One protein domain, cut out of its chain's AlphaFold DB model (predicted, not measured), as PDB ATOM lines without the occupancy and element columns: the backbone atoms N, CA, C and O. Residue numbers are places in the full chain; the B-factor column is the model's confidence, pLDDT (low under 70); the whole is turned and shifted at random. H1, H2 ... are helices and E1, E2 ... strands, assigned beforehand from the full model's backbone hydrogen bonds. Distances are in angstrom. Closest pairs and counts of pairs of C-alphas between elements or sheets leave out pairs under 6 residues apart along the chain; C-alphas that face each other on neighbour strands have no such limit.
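Overview. This is residues 89 to 103 and 210 to 305 of the 306 residues of an uncharacterized protein of Verrucomicrobia bacterium Tous-C9LFEB (UniProt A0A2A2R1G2). A long, curled sheet of four strands makes the length of this elongated domain, with H1, the short strand E3 and loops gathered at one end, where the cut also lies. From the other end the link after E2, residues 227 to 248, runs back along the sheet to E3. The printed part has 111 residues, with one named helix and five named strands in the order E1 E2 E3 H1 E4 E5; the sheet, order E1 E2 E5 E4, is antiparallel throughout. The class is mostly strand, though under half of the residues are in named elements; the whole is loose, with a radius of gyration of the C-alphas of 16.7 A and spans of 50 by 32 by 20 A.

Arrangement. E1, residues 89 to 98, is an edge strand, antiparallel to E2, residues 213 to 226, at 142 degrees; N 90 and O 221 are within hydrogen-bond range at 2.9 A. E1 bends by 67 degrees at residue 92, and E2 by 65 degrees at residue 216. E2 is antiparallel to E5, residues 295 to 304, at 151 degrees, with N 220 and O 302 2.8 A apart. E4, residues 287 to 292, the other edge strand, forms a hairpin with E5; N 297 and O 289 are 2.8 A apart. E3, residues 249 to 251, pairs with no named strand. H1, residues 268 to 277, is not on the sheet; its closest C-alpha pair with E5 is Ile 275 and Lys 304, 7.5 A. In H1 every O i to N i+4 pair is within hydrogen-bond range.

Along the chain. E1 begins at C-alpha 89 (-21.066, 39.190, -15.788) and is 23.1 A long. E2 measures 36.3 A, H1 14.2 A and E4 15.4 A. E5, 29.4 A, ends at C-alpha 304 (-18.703, 30.759, -3.808).

Size, cuts and confidence. The C-alphas of Asp 103 and Gly 293 are the farthest apart, 50.9 A. Residues 104 to 209 are not printed; C-alphas 103 and 210 are 10.0 A apart across the cut. The links E2 to E3 and E3 to H1 are long. Residues 103 and 246 to 248 have pLDDT under 70.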
ATOM      1  N   ASN A  89     -21.243  39.423 -17.223       96.44
ATOM      2  CA  ASN A  89     -21.066  39.190 -15.788       96.44
ATOM      3  C   ASN A  89     -20.845  40.499 -15.026       96.44
ATOM      4  O   ASN A  89     -19.824  41.152 -15.229       96.44
ATOM      5  N   ASP A  90     -21.746  40.805 -14.094       95.50
ATOM      6  CA  ASP A  90     -21.558  41.856 -13.090       95.50
ATOM      7  C   ASP A  90     -21.091  41.236 -11.765       95.50
ATOM      8  O   ASP A  90     -21.357  40.063 -11.486       95.50
ATOM      9  N   TYR A  91     -20.433  42.026 -10.914       96.12
ATOM     10  CA  TYR A  91     -20.020  41.602  -9.575       96.12
ATOM     11  C   TYR A  91     -20.612  42.533  -8.518       96.12
ATOM     12  O   TYR A  91     -20.314  43.725  -8.503       96.12
ATOM     13  N   GLU A  92     -21.435  41.984  -7.623       95.75
ATOM     14  CA  GLU A  92     -22.129  42.743  -6.573       95.75
ATOM     15  C   GLU A  92     -22.045  42.028  -5.209       95.75
ATOM     16  O   GLU A  92     -22.032  40.788  -5.158       95.75
ATOM     17  N   PRO A  93     -21.954  42.767  -4.084       95.88
ATOM     18  CA  PRO A  93     -22.063  42.178  -2.755       95.88
ATOM     19  C   PRO A  93     -23.480  41.637  -2.534       95.88
ATOM     20  O   PRO A  93     -24.465  42.277  -2.894       95.88
ATOM     21  N   TYR A  94     -23.586  40.469  -1.911       95.12
ATOM     22  CA  TYR A  94     -24.854  39.789  -1.662       95.12
ATOM     23  C   TYR A  94     -24.891  39.216  -0.243       95.12
ATOM     24  O   TYR A  94     -23.890  38.686   0.241       95.12
ATOM     25  N   ALA A  95     -26.034  39.328   0.433       93.69
ATOM     26  CA  ALA A  95     -26.225  38.792   1.776       93.69
ATOM     27  C   ALA A  95     -26.698  37.333   1.695       93.69
ATOM     28  O   ALA A  95     -27.788  37.059   1.206       93.69
ATOM     29  N   TRP A  96     -25.890  36.400   2.196       91.00
ATOM     30  CA  TRP A  96     -26.172  34.967   2.139       91.00
ATOM     31  C   TRP A  96     -26.014  34.299   3.503       91.00
ATOM     32  O   TRP A  96     -25.019  34.516   4.196       91.00
ATOM     33  N   THR A  97     -26.973  33.449   3.872       89.31
ATOM     34  CA  THR A  97     -26.895  32.604   5.070       89.31
ATOM     35  C   THR A  97     -26.295  31.251   4.718       89.31
ATOM     36  O   THR A  97     -26.940  30.418   4.082       89.31
ATOM     37  N   ALA A  98     -25.059  31.030   5.158       87.50
ATOM     38  CA  ALA A  98     -24.404  29.736   5.050       87.50
ATOM     39  C   ALA A  98     -24.961  28.757   6.110       87.50
ATOM     40  O   ALA A  98     -25.236  29.188   7.238       87.50
ATOM     41  N   PRO A  99     -25.098  27.458   5.786       86.69
ATOM     42  CA  PRO A  99     -25.790  26.474   6.618       86.69
ATOM     43  C   PRO A  99     -25.134  26.213   7.972       86.69
ATOM     44  O   PRO A  99     -23.910  26.289   8.125       86.69
ATOM     45  N   ALA A 100     -25.965  25.791   8.926       85.44
ATOM     46  CA  ALA A 100     -25.498  25.082  10.111       85.44
ATOM     47  C   ALA A 100     -25.073  23.642   9.758       85.44
ATOM     48  O   ALA A 100     -25.589  23.050   8.809       85.44
ATOM     49  N   PHE A 101     -24.177  23.047  10.547       84.94
ATOM     50  CA  PHE A 101     -23.860  21.616  10.492       84.94
ATOM     51  C   PHE A 101     -24.386  20.943  11.768       84.94
ATOM     52  O   PHE A 101     -24.051  21.377  12.869       84.94
ATOM     53  N   VAL A 102     -25.176  19.878  11.627       74.12
ATOM     54  CA  VAL A 102     -25.676  19.041  12.729       74.12
ATOM     55  C   VAL A 102     -25.463  17.563  12.408       74.12
ATOM     56  O   VAL A 102     -26.372  16.827  12.024       74.12
ATOM     57  N   ASP A 103     -24.233  17.098  12.611       64.44
ATOM     58  CA  ASP A 103     -23.911  15.669  12.590       64.44
ATOM     59  C   ASP A 103     -24.464  15.004  13.867       64.44
ATOM     60  O   ASP A 103     -23.741  14.731  14.823       64.44
ATOM     61  N   ARG A 210     -20.944  23.866  13.142       73.88
ATOM     62  CA  ARG A 210     -21.091  25.212  12.604       73.88
ATOM     63  C   ARG A 210     -22.521  25.676  12.875       73.88
ATOM     64  O   ARG A 210     -23.461  24.981  12.505       73.88
ATOM     65  N   VAL A 211     -22.686  26.842  13.491       81.56
ATOM     66  CA  VAL A 211     -23.982  27.539  13.530       81.56
ATOM     67  C   VAL A 211     -24.201  28.220  12.176       81.56
ATOM     68  O   VAL A 211     -23.231  28.622  11.527       81.56
ATOM     69  N   GLU A 212     -25.456  28.335  11.738       85.62
ATOM     70  CA  GLU A 212     -25.803  29.097  10.535       85.62
ATOM     71  C   GLU A 212     -25.308  30.545  10.655       85.62
ATOM     72  O   GLU A 212     -25.289  31.128  11.744       85.62
ATOM     73  N   LYS A 213     -24.843  31.124   9.546       85.62
ATOM     74  CA  LYS A 213     -24.251  32.467   9.573       85.62
ATOM     75  C   LYS A 213     -24.548  33.242   8.303       85.62
ATOM     76  O   LYS A 213     -24.062  32.891   7.228       85.62
ATOM     77  N   SER A 214     -25.282  34.339   8.458       90.81
ATOM     78  CA  SER A 214     -25.425  35.365   7.428       90.81
ATOM     79  C   SER A 214     -24.117  36.140   7.258       90.81
ATOM     80  O   SER A 214     -23.516  36.604   8.231       90.81
ATOM     81  N   LEU A 215     -23.665  36.258   6.015       90.50
ATOM     82  CA  LEU A 215     -22.451  36.953   5.601       90.50
ATOM     83  C   LEU A 215     -22.747  37.782   4.351       90.50
ATOM     84  O   LEU A 215     -23.513  37.356   3.490       90.50
ATOM     85  N   VAL A 216     -22.091  38.935   4.217       94.81
ATOM     86  CA  VAL A 216     -21.991  39.607   2.918       94.81
ATOM     87  C   VAL A 216     -20.850  38.946   2.151       94.81
ATOM     88  O   VAL A 216     -19.704  38.971   2.598       94.81
ATOM     89  N   VAL A 217     -21.170  38.334   1.015       93.75
ATOM     90  CA  VAL A 217     -20.227  37.648   0.123       93.75
ATOM     91  C   VAL A 217     -20.178  38.347  -1.232       93.75
ATOM     92  O   VAL A 217     -21.158  38.952  -1.669       93.75
ATOM     93  N   SER A 218     -19.049  38.260  -1.933       95.06
ATOM     94  CA  SER A 218     -18.978  38.670  -3.339       95.06
ATOM     95  C   SER A 218     -19.775  37.688  -4.200       95.06
ATOM     96  O   SER A 218     -19.512  36.484  -4.157       95.06
ATOM     97  N   SER A 219     -20.718  38.194  -4.997       95.75
ATOM     98  CA  SER A 219     -21.488  37.402  -5.960       95.75
ATOM     99  C   SER A 219     -21.177  37.807  -7.402       95.75
ATOM    100  O   SER A 219     -20.792  38.948  -7.667       95.75
ATOM    101  N   ARG A 220     -21.332  36.856  -8.325       96.81
ATOM    102  CA  ARG A 220     -21.277  37.039  -9.779       96.81
ATOM    103  C   ARG A 220     -22.704  36.949 -10.308       96.81
ATOM    104  O   ARG A 220     -23.351  35.919 -10.139       96.81
ATOM    105  N   CYS A 221     -23.198  38.002 -10.943       96.88
ATOM    106  CA  CYS A 221     -24.481  37.985 -11.634       96.88
ATOM    107  C   CYS A 221     -24.250  37.828 -13.128       96.88
ATOM    108  O   CYS A 221     -23.791  38.757 -13.791       96.88
ATOM    109  N   GLN A 222     -24.580  36.646 -13.638       97.44
ATOM    110  CA  GLN A 222     -24.602  36.382 -15.064       97.44
ATOM    111  C   GLN A 222     -25.945  36.837 -15.635       97.44
ATOM    112  O   GLN A 222     -26.995  36.556 -15.052       97.44
ATOM    113  N   TYR A 223     -25.894  37.527 -16.769       97.69
ATOM    114  CA  TYR A 223     -27.061  37.878 -17.568       97.69
ATOM    115  C   TYR A 223     -26.917  37.194 -18.921       97.69
ATOM    116  O   TYR A 223     -25.951  37.466 -19.635       97.69
ATOM    117  N   ASP A 224     -27.866  36.324 -19.249       97.94
ATOM    118  CA  ASP A 224     -27.988  35.673 -20.554       97.94
ATOM    119  C   ASP A 224     -29.192  36.266 -21.300       97.94
ATOM    120  O   ASP A 224     -30.198  36.593 -20.666       97.94
ATOM    121  N   TYR A 225     -29.107  36.401 -22.626       97.81
ATOM    122  CA  TYR A 225     -30.114  37.096 -23.437       97.81
ATOM    123  C   TYR A 225     -30.707  36.198 -24.528       97.81
ATOM    124  O   TYR A 225     -29.987  35.488 -25.230       97.81
ATOM    125  N   PHE A 226     -32.030  36.257 -24.684       98.00
ATOM    126  CA  PHE A 226     -32.804  35.355 -25.538       98.00
ATOM    127  C   PHE A 226     -33.847  36.133 -26.345       98.00
ATOM    128  O   PHE A 226     -34.554  36.986 -25.807       98.00
ATOM    129  N   LEU A 227     -33.980  35.810 -27.631       97.25
ATOM    130  CA  LEU A 227     -35.034  36.317 -28.504       97.25
ATOM    131  C   LEU A 227     -35.864  35.128 -29.016       97.25
ATOM    132  O   LEU A 227     -35.352  34.350 -29.830       97.25
ATOM    133  N   PRO A 228     -37.118  34.963 -28.556       96.38
ATOM    134  CA  PRO A 228     -37.986  33.876 -28.991       96.38
ATOM    135  C   PRO A 228     -38.135  33.817 -30.518       96.38
ATOM    136  O   PRO A 228     -38.295  34.845 -31.188       96.38
ATOM    137  N   GLY A 229     -38.023  32.604 -31.062       95.00
ATOM    138  CA  GLY A 229     -38.028  32.316 -32.500       95.00
ATOM    139  C   GLY A 229     -36.690  32.548 -33.218       95.00
ATOM    140  O   GLY A 229     -36.592  32.256 -34.408       95.00
ATOM    141  N   VAL A 230     -35.658  33.055 -32.528       96.38
ATOM    142  CA  VAL A 230     -34.329  33.349 -33.108       96.38
ATOM    143  C   VAL A 230     -33.196  32.688 -32.324       96.38
ATOM    144  O   VAL A 230     -32.263  32.161 -32.931       96.38
ATOM    145  N   THR A 231     -33.252  32.688 -30.990       97.12
ATOM    146  CA  THR A 231     -32.268  31.975 -30.167       97.12
ATOM    147  C   THR A 231     -32.506  30.465 -30.254       97.12
ATOM    148  O   THR A 231     -33.625  29.989 -30.075       97.12
ATOM    149  N   ALA A 232     -31.450  29.696 -30.538       96.31
ATOM    150  CA  ALA A 232     -31.554  28.252 -30.736       96.31
ATOM    151  C   ALA A 232     -32.147  27.547 -29.501       96.31
ATOM    152  O   ALA A 232     -31.649  27.713 -28.392       96.31
ATOM    153  N   GLY A 233     -33.206  26.760 -29.717       96.38
ATOM    154  CA  GLY A 233     -33.945  26.062 -28.660       96.38
ATOM    155  C   GLY A 233     -35.058  26.873 -27.984       96.38
ATOM    156  O   GLY A 233     -35.834  26.275 -27.253       96.38
ATOM    157  N   ILE A 234     -35.176  28.182 -28.247       97.62
ATOM    158  CA  ILE A 234     -36.160  29.072 -27.608       97.62
ATOM    159  C   ILE A 234     -37.182  29.557 -28.648       97.62
ATOM    160  O   ILE A 234     -36.931  30.505 -29.397       97.62
ATOM    161  N   ALA A 235     -38.348  28.916 -28.703       96.62
ATOM    162  CA  ALA A 235     -39.472  29.334 -29.543       96.62
ATOM    163  C   ALA A 235     -40.367  30.362 -28.828       96.62
ATOM    164  O   ALA A 235     -40.847  31.301 -29.463       96.62
ATOM    165  N   GLN A 236     -40.537  30.214 -27.514       95.81
ATOM    166  CA  GLN A 236     -41.359  31.049 -26.626       95.81
ATOM    167  C   GLN A 236     -40.594  31.358 -25.313       95.81
ATOM    168  O   GLN A 236     -39.614  30.675 -25.007       95.81
ATOM    169  N   PRO A 237     -40.983  32.383 -24.528       95.06
ATOM    170  CA  PRO A 237     -40.299  32.738 -23.274       95.06
ATOM    171  C   PRO A 237     -40.230  31.604 -22.240       95.06
ATOM    172  O   PRO A 237     -39.283  31.535 -21.461       95.06
ATOM    173  N   GLU A 238     -41.217  30.712 -22.247       96.62
ATOM    174  CA  GLU A 238     -41.359  29.574 -21.336       96.62
ATOM    175  C   GLU A 238     -40.310  28.473 -21.577       96.62
ATOM    176  O   GLU A 238     -40.089  27.643 -20.696       96.62
ATOM    177  N   ASP A 239     -39.632  28.483 -22.731       97.12
ATOM    178  CA  ASP A 239     -38.553  27.539 -23.057       97.12
ATOM    179  C   ASP A 239     -37.209  27.929 -22.400       97.12
ATOM    180  O   ASP A 239     -36.229  27.186 -22.478       97.12
ATOM    181  N   ILE A 240     -37.118  29.116 -21.783       96.81
ATOM    182  CA  ILE A 240     -35.882  29.621 -21.173       96.81
ATOM    183  C   ILE A 240     -35.665  28.940 -19.814       96.81
ATOM    184  O   ILE A 240     -36.333  29.258 -18.832       96.81
ATOM    185  N   ASP A 241     -34.671  28.047 -19.742       95.56
ATOM    186  CA  ASP A 241     -34.268  27.333 -18.521       95.56
ATOM    187  C   ASP A 241     -34.147  28.260 -17.294       95.56
ATOM    188  O   ASP A 241     -33.181  29.024 -17.157       95.56
ATOM    189  N   ILE A 242     -35.065  28.128 -16.334       93.81
ATOM    190  CA  ILE A 242     -34.890  28.679 -14.987       93.81
ATOM    191  C   ILE A 242     -33.953  27.742 -14.225       93.81
ATOM    192  O   ILE A 242     -34.384  26.701 -13.718       93.81
ATOM    193  N   TYR A 243     -32.677  28.118 -14.086       92.31
ATOM    194  CA  TYR A 243     -31.799  27.417 -13.150       92.31
ATOM    195  C   TYR A 243     -32.336  27.629 -11.737       92.31
ATOM    196  O   TYR A 243     -32.308  28.742 -11.199       92.31
ATOM    197  N   GLN A 244     -32.865  26.546 -11.176       84.81
ATOM    198  CA  GLN A 244     -33.398  26.496  -9.825       84.81
ATOM    199  C   GLN A 244     -32.296  26.762  -8.799       84.81
ATOM    200  O   GLN A 244     -31.107  26.563  -9.060       84.81
ATOM    201  N   ARG A 245     -32.711  27.170  -7.599       74.69
ATOM    202  CA  ARG A 245     -31.830  27.305  -6.437       74.69
ATOM    203  C   ARG A 245     -31.085  25.988  -6.201       74.69
ATOM    204  O   ARG A 245     -31.658  25.030  -5.691       74.69
ATOM    205  N   ALA A 246     -29.794  25.951  -6.519       62.09
ATOM    206  CA  ALA A 246     -28.955  24.749  -6.443       62.09
ATOM    207  C   ALA A 246     -28.578  24.355  -4.997       62.09
ATOM    208  O   ALA A 246     -27.623  23.611  -4.773       62.09
ATOM    209  N   PHE A 247     -29.273  24.918  -4.005       64.06
ATOM    210  CA  PHE A 247     -28.858  24.919  -2.608       64.06
ATOM    211  C   PHE A 247     -30.058  24.924  -1.646       64.06
ATOM    212  O   PHE A 247     -30.224  25.810  -0.808       64.06
ATOM    213  N   PHE A 248     -30.902  23.906  -1.794       66.00
ATOM    214  CA  PHE A 248     -31.716  23.374  -0.702       66.00
ATOM    215  C   PHE A 248     -30.929  22.263   0.004       66.00
ATOM    216  O   PHE A 248     -30.126  21.584  -0.639       66.00
ATOM    217  N   TYR A 249     -31.183  22.041   1.294       72.25
ATOM    218  CA  TYR A 249     -30.765  20.813   1.973       72.25
ATOM    219  C   TYR A 249     -32.036  20.069   2.343       72.25
ATOM    220  O   TYR A 249     -32.814  20.534   3.176       72.25
ATOM    221  N   THR A 250     -32.270  18.933   1.695       76.25
ATOM    222  CA  THR A 250     -33.376  18.050   2.058       76.25
ATOM    223  C   THR A 250     -32.877  16.974   3.006       76.25
ATOM    224  O   THR A 250     -31.760  16.476   2.864       76.25
ATOM    225  N   THR A 251     -33.686  16.598   3.991       74.69
ATOM    226  CA  THR A 251     -33.462  15.389   4.790       74.69
ATOM    227  C   THR A 251     -33.620  14.137   3.920       74.69
ATOM    228  O   THR A 251     -34.179  14.186   2.824       74.69
ATOM    229  N   ALA A 252     -33.240  12.971   4.446       73.12
ATOM    230  CA  ALA A 252     -33.519  11.675   3.820       73.12
ATOM    231  C   ALA A 252     -35.018  11.395   3.532       73.12
ATOM    232  O   ALA A 252     -35.324  10.448   2.813       73.12
ATOM    233  N   THR A 253     -35.953  12.198   4.062       76.25
ATOM    234  CA  THR A 253     -37.396  12.128   3.757       76.25
ATOM    235  C   THR A 253     -37.863  13.210   2.772       76.25
ATOM    236  O   THR A 253     -39.064  13.407   2.619       76.25
ATOM    237  N   GLY A 254     -36.943  13.949   2.143       78.75
ATOM    238  CA  GLY A 254     -37.246  15.012   1.179       78.75
ATOM    239  C   GLY A 254     -37.686  16.351   1.785       78.75
ATOM    240  O   GLY A 254     -37.965  17.277   1.032       78.75
ATOM    241  N   ALA A 255     -37.742  16.484   3.113       83.00
ATOM    242  CA  ALA A 255     -38.166  17.722   3.772       83.00
ATOM    243  C   ALA A 255     -37.015  18.738   3.845       83.00
ATOM    244  O   ALA A 255     -35.888  18.358   4.158       83.00
ATOM    245  N   GLU A 256     -37.288  20.018   3.590       83.69
ATOM    246  CA  GLU A 256     -36.286  21.086   3.713       83.69
ATOM    247  C   GLU A 256     -35.811  21.280   5.164       83.69
ATOM    248  O   GLU A 256     -36.570  21.134   6.124       83.69
ATOM    249  N   THR A 257     -34.537  21.638   5.323       83.62
ATOM    250  CA  THR A 257     -33.913  22.027   6.595       83.62
ATOM    251  C   THR A 257     -32.906  23.158   6.359       83.62
ATOM    252  O   THR A 257     -32.349  23.280   5.271       83.62
ATOM    253  N   ASN A 258     -32.629  23.972   7.384       79.06
ATOM    254  CA  ASN A 258     -31.591  25.017   7.355       79.06
ATOM    255  C   ASN A 258     -30.180  24.480   7.679       79.06
ATOM    256  O   ASN A 258     -29.201  25.231   7.701       79.06
ATOM    257  N   SER A 259     -30.062  23.183   7.966       84.19
ATOM    258  CA  SER A 259     -28.837  22.560   8.460       84.19
ATOM    259  C   SER A 259     -28.480  21.277   7.709       84.19
ATOM    260  O   SER A 259     -29.347  20.483   7.352       84.19
ATOM    261  N   LEU A 260     -27.183  21.087   7.473       86.06
ATOM    262  CA  LEU A 260     -26.607  19.911   6.825       86.06
ATOM    263  C   LEU A 260     -26.254  18.839   7.862       86.06
ATOM    264  O   LEU A 260     -25.796  19.160   8.959       86.06
ATOM    265  N   SER A 261     -26.364  17.568   7.482       82.94
ATOM    266  CA  SER A 261     -25.888  16.420   8.268       82.94
ATOM    267  C   SER A 261     -25.227  15.358   7.370       82.94
ATOM    268  O   SER A 261     -24.976  15.578   6.179       82.94
ATOM    269  N   SER A 262     -24.957  14.173   7.920       82.12
ATOM    270  CA  SER A 262     -24.636  12.960   7.157       82.12
ATOM    271  C   SER A 262     -25.833  12.346   6.410       82.12
ATOM    272  O   SER A 262     -25.631  11.465   5.578       82.12
ATOM    273  N   SER A 263     -27.063  12.797   6.686       83.19
ATOM    274  CA  SER A 263     -28.322  12.291   6.116       83.19
ATOM    275  C   SER A 263     -29.114  13.328   5.305       83.19
ATOM    276  O   SER A 263     -30.261  13.064   4.938       83.19
ATOM    277  N   THR A 264     -28.526  14.494   5.017       87.12
ATOM    278  CA  THR A 264     -29.084  15.470   4.070       87.12
ATOM    279  C   THR A 264     -28.547  15.275   2.654       87.12
ATOM    280  O   THR A 264     -27.461  14.730   2.458       87.12
ATOM    281  N   SER A 265     -29.277  15.780   1.659       86.25
ATOM    282  CA  SER A 265     -28.767  16.013   0.305       86.25
ATOM    283  C   SER A 265     -28.674  17.524   0.049       86.25
ATOM    284  O   SER A 265     -29.716  18.180   0.096       86.25
ATOM    285  N   PRO A 266     -27.477  18.099  -0.196       88.56
ATOM    286  CA  PRO A 266     -26.148  17.482  -0.066       88.56
ATOM    287  C   PRO A 266     -25.798  17.146   1.398       88.56
ATOM    288  O   PRO A 266     -26.436  17.633   2.329       88.56
ATOM    289  N   THR A 267     -24.757  16.336   1.622       86.88
ATOM    290  CA  THR A 267     -24.239  16.051   2.976       86.88
ATOM    291  C   THR A 267     -23.211  17.094   3.425       86.88
ATOM    292  O   THR A 267     -22.602  17.782   2.598       86.88
ATOM    293  N   VAL A 268     -22.917  17.152   4.731       84.56
ATOM    294  CA  VAL A 268     -21.806  17.957   5.292       84.56
ATOM    295  C   VAL A 268     -20.469  17.668   4.590       84.56
ATOM    296  O   VAL A 268     -19.687  18.589   4.359       84.56
ATOM    297  N   ALA A 269     -20.194  16.412   4.220       84.31
ATOM    298  CA  ALA A 269     -18.950  16.021   3.547       84.31
ATOM    299  C   ALA A 269     -18.867  16.547   2.100       84.31
ATOM    300  O   ALA A 269     -17.828  17.066   1.684       84.31
ATOM    301  N   VAL A 270     -19.976  16.478   1.353       88.56
ATOM    302  CA  VAL A 270     -20.077  17.068   0.008       88.56
ATOM    303  C   VAL A 270     -19.912  18.587   0.090       88.56
ATOM    304  O   VAL A 270     -19.079  19.152  -0.613       88.56
ATOM    305  N   TYR A 271     -20.606  19.247   1.018       88.12
ATOM    306  CA  TYR A 271     -20.519  20.701   1.167       88.12
ATOM    307  C   TYR A 271     -19.126  21.187   1.610       88.12
ATOM    308  O   TYR A 271     -18.619  22.174   1.081       88.12
ATOM    309  N   LYS A 272     -18.436  20.466   2.506       86.19
ATOM    310  CA  LYS A 272     -17.028  20.752   2.850       86.19
ATOM    311  C   LYS A 272     -16.092  20.645   1.637       86.19
ATOM    312  O   LYS A 272     -15.142  21.418   1.543       86.19
ATOM    313  N   THR A 273     -16.395  19.752   0.693       89.00
ATOM    314  CA  THR A 273     -15.675  19.646  -0.589       89.00
ATOM    315  C   THR A 273     -15.977  20.835  -1.509       89.00
ATOM    316  O   THR A 273     -15.084  21.321  -2.195       89.00
ATOM    317  N   TRP A 274     -17.205  21.364  -1.487       91.94
ATOM    318  CA  TRP A 274     -17.573  22.579  -2.224       91.94
ATOM    319  C   TRP A 274     -16.899  23.844  -1.673       91.94
ATOM    320  O   TRP A 274     -16.491  24.702  -2.455       91.94
ATOM    321  N   ILE A 275     -16.723  23.954  -0.349       89.88
ATOM    322  CA  ILE A 275     -15.942  25.044   0.263       89.88
ATOM    323  C   ILE A 275     -14.480  24.981  -0.208       89.88
ATOM    324  O   ILE A 275     -13.932  25.995  -0.644       89.88
ATOM    325  N   SER A 276     -13.840  23.805  -0.155       89.12
ATOM    326  CA  SER A 276     -12.425  23.672  -0.529       89.12
ATOM    327  C   SER A 276     -12.175  23.833  -2.032       89.12
ATOM    328  O   SER A 276     -11.164  24.426  -2.407       89.12
ATOM    329  N   SER A 277     -13.105  23.403  -2.896       91.25
ATOM    330  CA  SER A 277     -13.049  23.667  -4.343       91.25
ATOM    331  C   SER A 277     -13.438  25.102  -4.726       91.25
ATOM    332  O   SER A 277     -13.194  25.515  -5.860       91.25
ATOM    333  N   ARG A 278     -14.034  25.870  -3.799       90.69
ATOM    334  CA  ARG A 278     -14.701  27.163  -4.050       90.69
ATOM    335  C   ARG A 278     -15.779  27.067  -5.138       90.69
ATOM    336  O   ARG A 278     -15.904  27.970  -5.967       90.69
ATOM    337  N   GLN A 279     -16.549  25.977  -5.103       93.12
ATOM    338  CA  GLN A 279     -17.717  25.712  -5.945       93.12
ATOM    339  C   GLN A 279     -18.611  26.957  -6.045       93.12
ATOM    340  O   GLN A 279     -18.948  27.561  -5.020       93.12
ATOM    341  N   GLU A 280     -19.028  27.315  -7.260       92.88
ATOM    342  CA  GLU A 280     -20.106  28.287  -7.439       92.88
ATOM    343  C   GLU A 280     -21.465  27.626  -7.154       92.88
ATOM    344  O   GLU A 280     -21.768  26.543  -7.655       92.88
ATOM    345  N   LEU A 281     -22.272  28.287  -6.326       92.06
ATOM    346  CA  LEU A 281     -23.616  27.893  -5.914       92.06
ATOM    347  C   LEU A 281     -24.616  28.950  -6.384       92.06
ATOM    348  O   LEU A 281     -24.313  30.144  -6.359       92.06
ATOM    349  N   ILE A 282     -25.819  28.510  -6.750       93.38
ATOM    350  CA  ILE A 282     -26.951  29.367  -7.119       93.38
ATOM    351  C   ILE A 282     -27.847  29.516  -5.870       93.38
ATOM    352  O   ILE A 282     -28.519  28.545  -5.502       93.38
ATOM    353  N   PRO A 283     -27.831  30.666  -5.156       90.25
ATOM    354  CA  PRO A 283     -28.471  30.810  -3.841       90.25
ATOM    355  C   PRO A 283     -29.975  31.115  -3.917       90.25
ATOM    356  O   PRO A 283     -30.687  30.929  -2.928       90.25
ATOM    357  N   GLU A 284     -30.437  31.556  -5.085       90.38
ATOM    358  CA  GLU A 284     -31.786  32.008  -5.445       90.38
ATOM    359  C   GLU A 284     -32.099  31.430  -6.838       90.38
ATOM    360  O   GLU A 284     -31.161  31.305  -7.628       90.38
ATOM    361  N   PRO A 285     -33.351  31.076  -7.184       92.62
ATOM    362  CA  PRO A 285     -33.694  30.726  -8.562       92.62
ATOM    363  C   PRO A 285     -33.349  31.867  -9.530       92.62
ATOM    364  O   PRO A 285     -33.340  33.036  -9.143       92.62
ATOM    365  N   SER A 286     -33.078  31.536 -10.791       95.31
ATOM    366  CA  SER A 286     -32.824  32.553 -11.820       95.31
ATOM    367  C   SER A 286     -34.073  33.394 -12.089       95.31
ATOM    368  O   SER A 286     -35.153  32.838 -12.276       95.31
ATOM    369  N   ASP A 287     -33.916  34.714 -12.156       95.25
ATOM    370  CA  ASP A 287     -34.983  35.628 -12.578       95.25
ATOM    371  C   ASP A 287     -35.059  35.692 -14.110       95.25
ATOM    372  O   ASP A 287     -34.021  35.658 -14.779       95.25
ATOM    373  N   ILE A 288     -36.272  35.813 -14.655       96.88
ATOM    374  CA  ILE A 288     -36.523  36.013 -16.087       96.88
ATOM    375  C   ILE A 288     -37.394  37.254 -16.261       96.88
ATOM    376  O   ILE A 288     -38.544  37.306 -15.828       96.88
ATOM    377  N   SER A 289     -36.847  38.250 -16.950       96.94
ATOM    378  CA  SER A 289     -37.489  39.544 -17.180       96.94
ATOM    379  C   SER A 289     -37.303  39.997 -18.631       96.94
ATOM    380  O   SER A 289     -36.390  39.555 -19.330       96.94
ATOM    381  N   ARG A 290     -38.175  40.881 -19.129       95.56
ATOM    382  CA  ARG A 290     -37.955  41.530 -20.432       95.56
ATOM    383  C   ARG A 290     -36.852  42.574 -20.295       95.56
ATOM    384  O   ARG A 290     -36.876  43.367 -19.359       95.56
ATOM    385  N   TRP A 291     -35.914  42.584 -21.238       94.38
ATOM    386  CA  TRP A 291     -34.834  43.569 -21.295       94.38
ATOM    387  C   TRP A 291     -35.172  44.704 -22.263       94.38
ATOM    388  O   TRP A 291     -35.234  45.862 -21.859       94.38
ATOM    389  N   MET A 292     -35.445  44.372 -23.528       91.12
ATOM    390  CA  MET A 292     -35.821  45.338 -24.564       91.12
ATOM    391  C   MET A 292     -36.839  44.715 -25.515       91.12
ATOM    392  O   MET A 292     -36.505  43.826 -26.298       91.12
ATOM    393  N   GLY A 293     -38.090  45.179 -25.443       91.44
ATOM    394  CA  GLY A 293     -39.174  44.704 -26.303       91.44
ATOM    395  C   GLY A 293     -39.402  43.192 -26.180       91.44
ATOM    396  O   GLY A 293     -39.826  42.719 -25.123       91.44
ATOM    397  N   ASN A 294     -39.120  42.445 -27.253       94.62
ATOM    398  CA  ASN A 294     -39.192  40.979 -27.289       94.62
ATOM    399  C   ASN A 294     -37.905  40.246 -26.840       94.62
ATOM    400  O   ASN A 294     -37.909  39.019 -26.795       94.62
ATOM    401  N   ILE A 295     -36.806  40.946 -26.520       97.19
ATOM    402  CA  ILE A 295     -35.619  40.301 -25.927       97.19
ATOM    403  C   ILE A 295     -35.842  40.117 -24.427       97.19
ATOM    404  O   ILE A 295     -36.070  41.078 -23.682       97.19
ATOM    405  N   TRP A 296     -35.708  38.872 -23.988       97.94
ATOM    406  CA  TRP A 296     -35.742  38.454 -22.594       97.94
ATOM    407  C   TRP A 296     -34.322  38.309 -22.054       97.94
ATOM    408  O   TRP A 296     -33.401  37.931 -22.780       97.94
ATOM    409  N   GLN A 297     -34.150  38.604 -20.771       97.75
ATOM    410  CA  GLN A 297     -32.929  38.342 -20.022       97.75
ATOM    411  C   GLN A 297     -33.207  37.318 -18.924       97.75
ATOM    412  O   GLN A 297     -34.252  37.364 -18.273       97.75
ATOM    413  N   ARG A 298     -32.238  36.437 -18.677       98.06
ATOM    414  CA  ARG A 298     -32.168  35.611 -17.471       98.06
ATOM    415  C   ARG A 298     -31.052  36.147 -16.581       98.06
ATOM    416  O   ARG A 298     -29.904  36.170 -17.021       98.06
ATOM    417  N   LYS A 299     -31.364  36.551 -15.345       97.44
ATOM    418  CA  LYS A 299     -30.363  36.906 -14.324       97.44
ATOM    419  C   LYS A 299     -30.145  35.708 -13.400       97.44
ATOM    420  O   LYS A 299     -31.013  35.372 -12.598       97.44
ATOM    421  N   THR A 300     -28.959  35.103 -13.458       96.88
ATOM    422  CA  THR A 300     -28.538  34.049 -12.521       96.88
ATOM    423  C   THR A 300     -27.480  34.596 -11.566       96.88
ATOM    424  O   THR A 300     -26.453  35.133 -11.989       96.88
ATOM    425  N   ARG A 301     -27.712  34.458 -10.255       95.88
ATOM    426  CA  ARG A 301     -26.726  34.790  -9.218       95.88
ATOM    427  C   ARG A 301     -25.875  33.566  -8.889       95.88
ATOM    428  O   ARG A 301     -26.409  32.499  -8.606       95.88
ATOM    429  N   TYR A 302     -24.564  33.760  -8.833       95.69
ATOM    430  CA  TYR A 302     -23.589  32.791  -8.350       95.69
ATOM    431  C   TYR A 302     -22.830  33.358  -7.148       95.69
ATOM    432  O   TYR A 302     -22.407  34.515  -7.145       95.69
ATOM    433  N   ILE A 303     -22.621  32.532  -6.128       94.44
ATOM    434  CA  ILE A 303     -21.749  32.804  -4.976       94.44
ATOM    435  C   ILE A 303     -20.767  31.648  -4.805       94.44
ATOM    436  O   ILE A 303     -21.045  30.544  -5.258       94.44
ATOM    437  N   LYS A 304     -19.638  31.854  -4.126       93.12
ATOM    438  CA  LYS A 304     -18.703  30.759  -3.808       93.12
ATOM    439  C   LYS A 304     -18.987  30.216  -2.414       93.12
ATOM    440  O   LYS A 304     -19.140  31.013  -1.491       93.12
ATOM    441  N   ALA A 305     -19.026  28.894  -2.259       89.56
ATOM    442  CA  ALA A 305     -19.242  28.239  -0.965       89.56
ATOM    443  C   ALA A 305     -18.267  28.746   0.125       89.56
ATOM    444  O   ALA A 305     -17.086  28.965  -0.158       89.56
TER     445      ALA A 305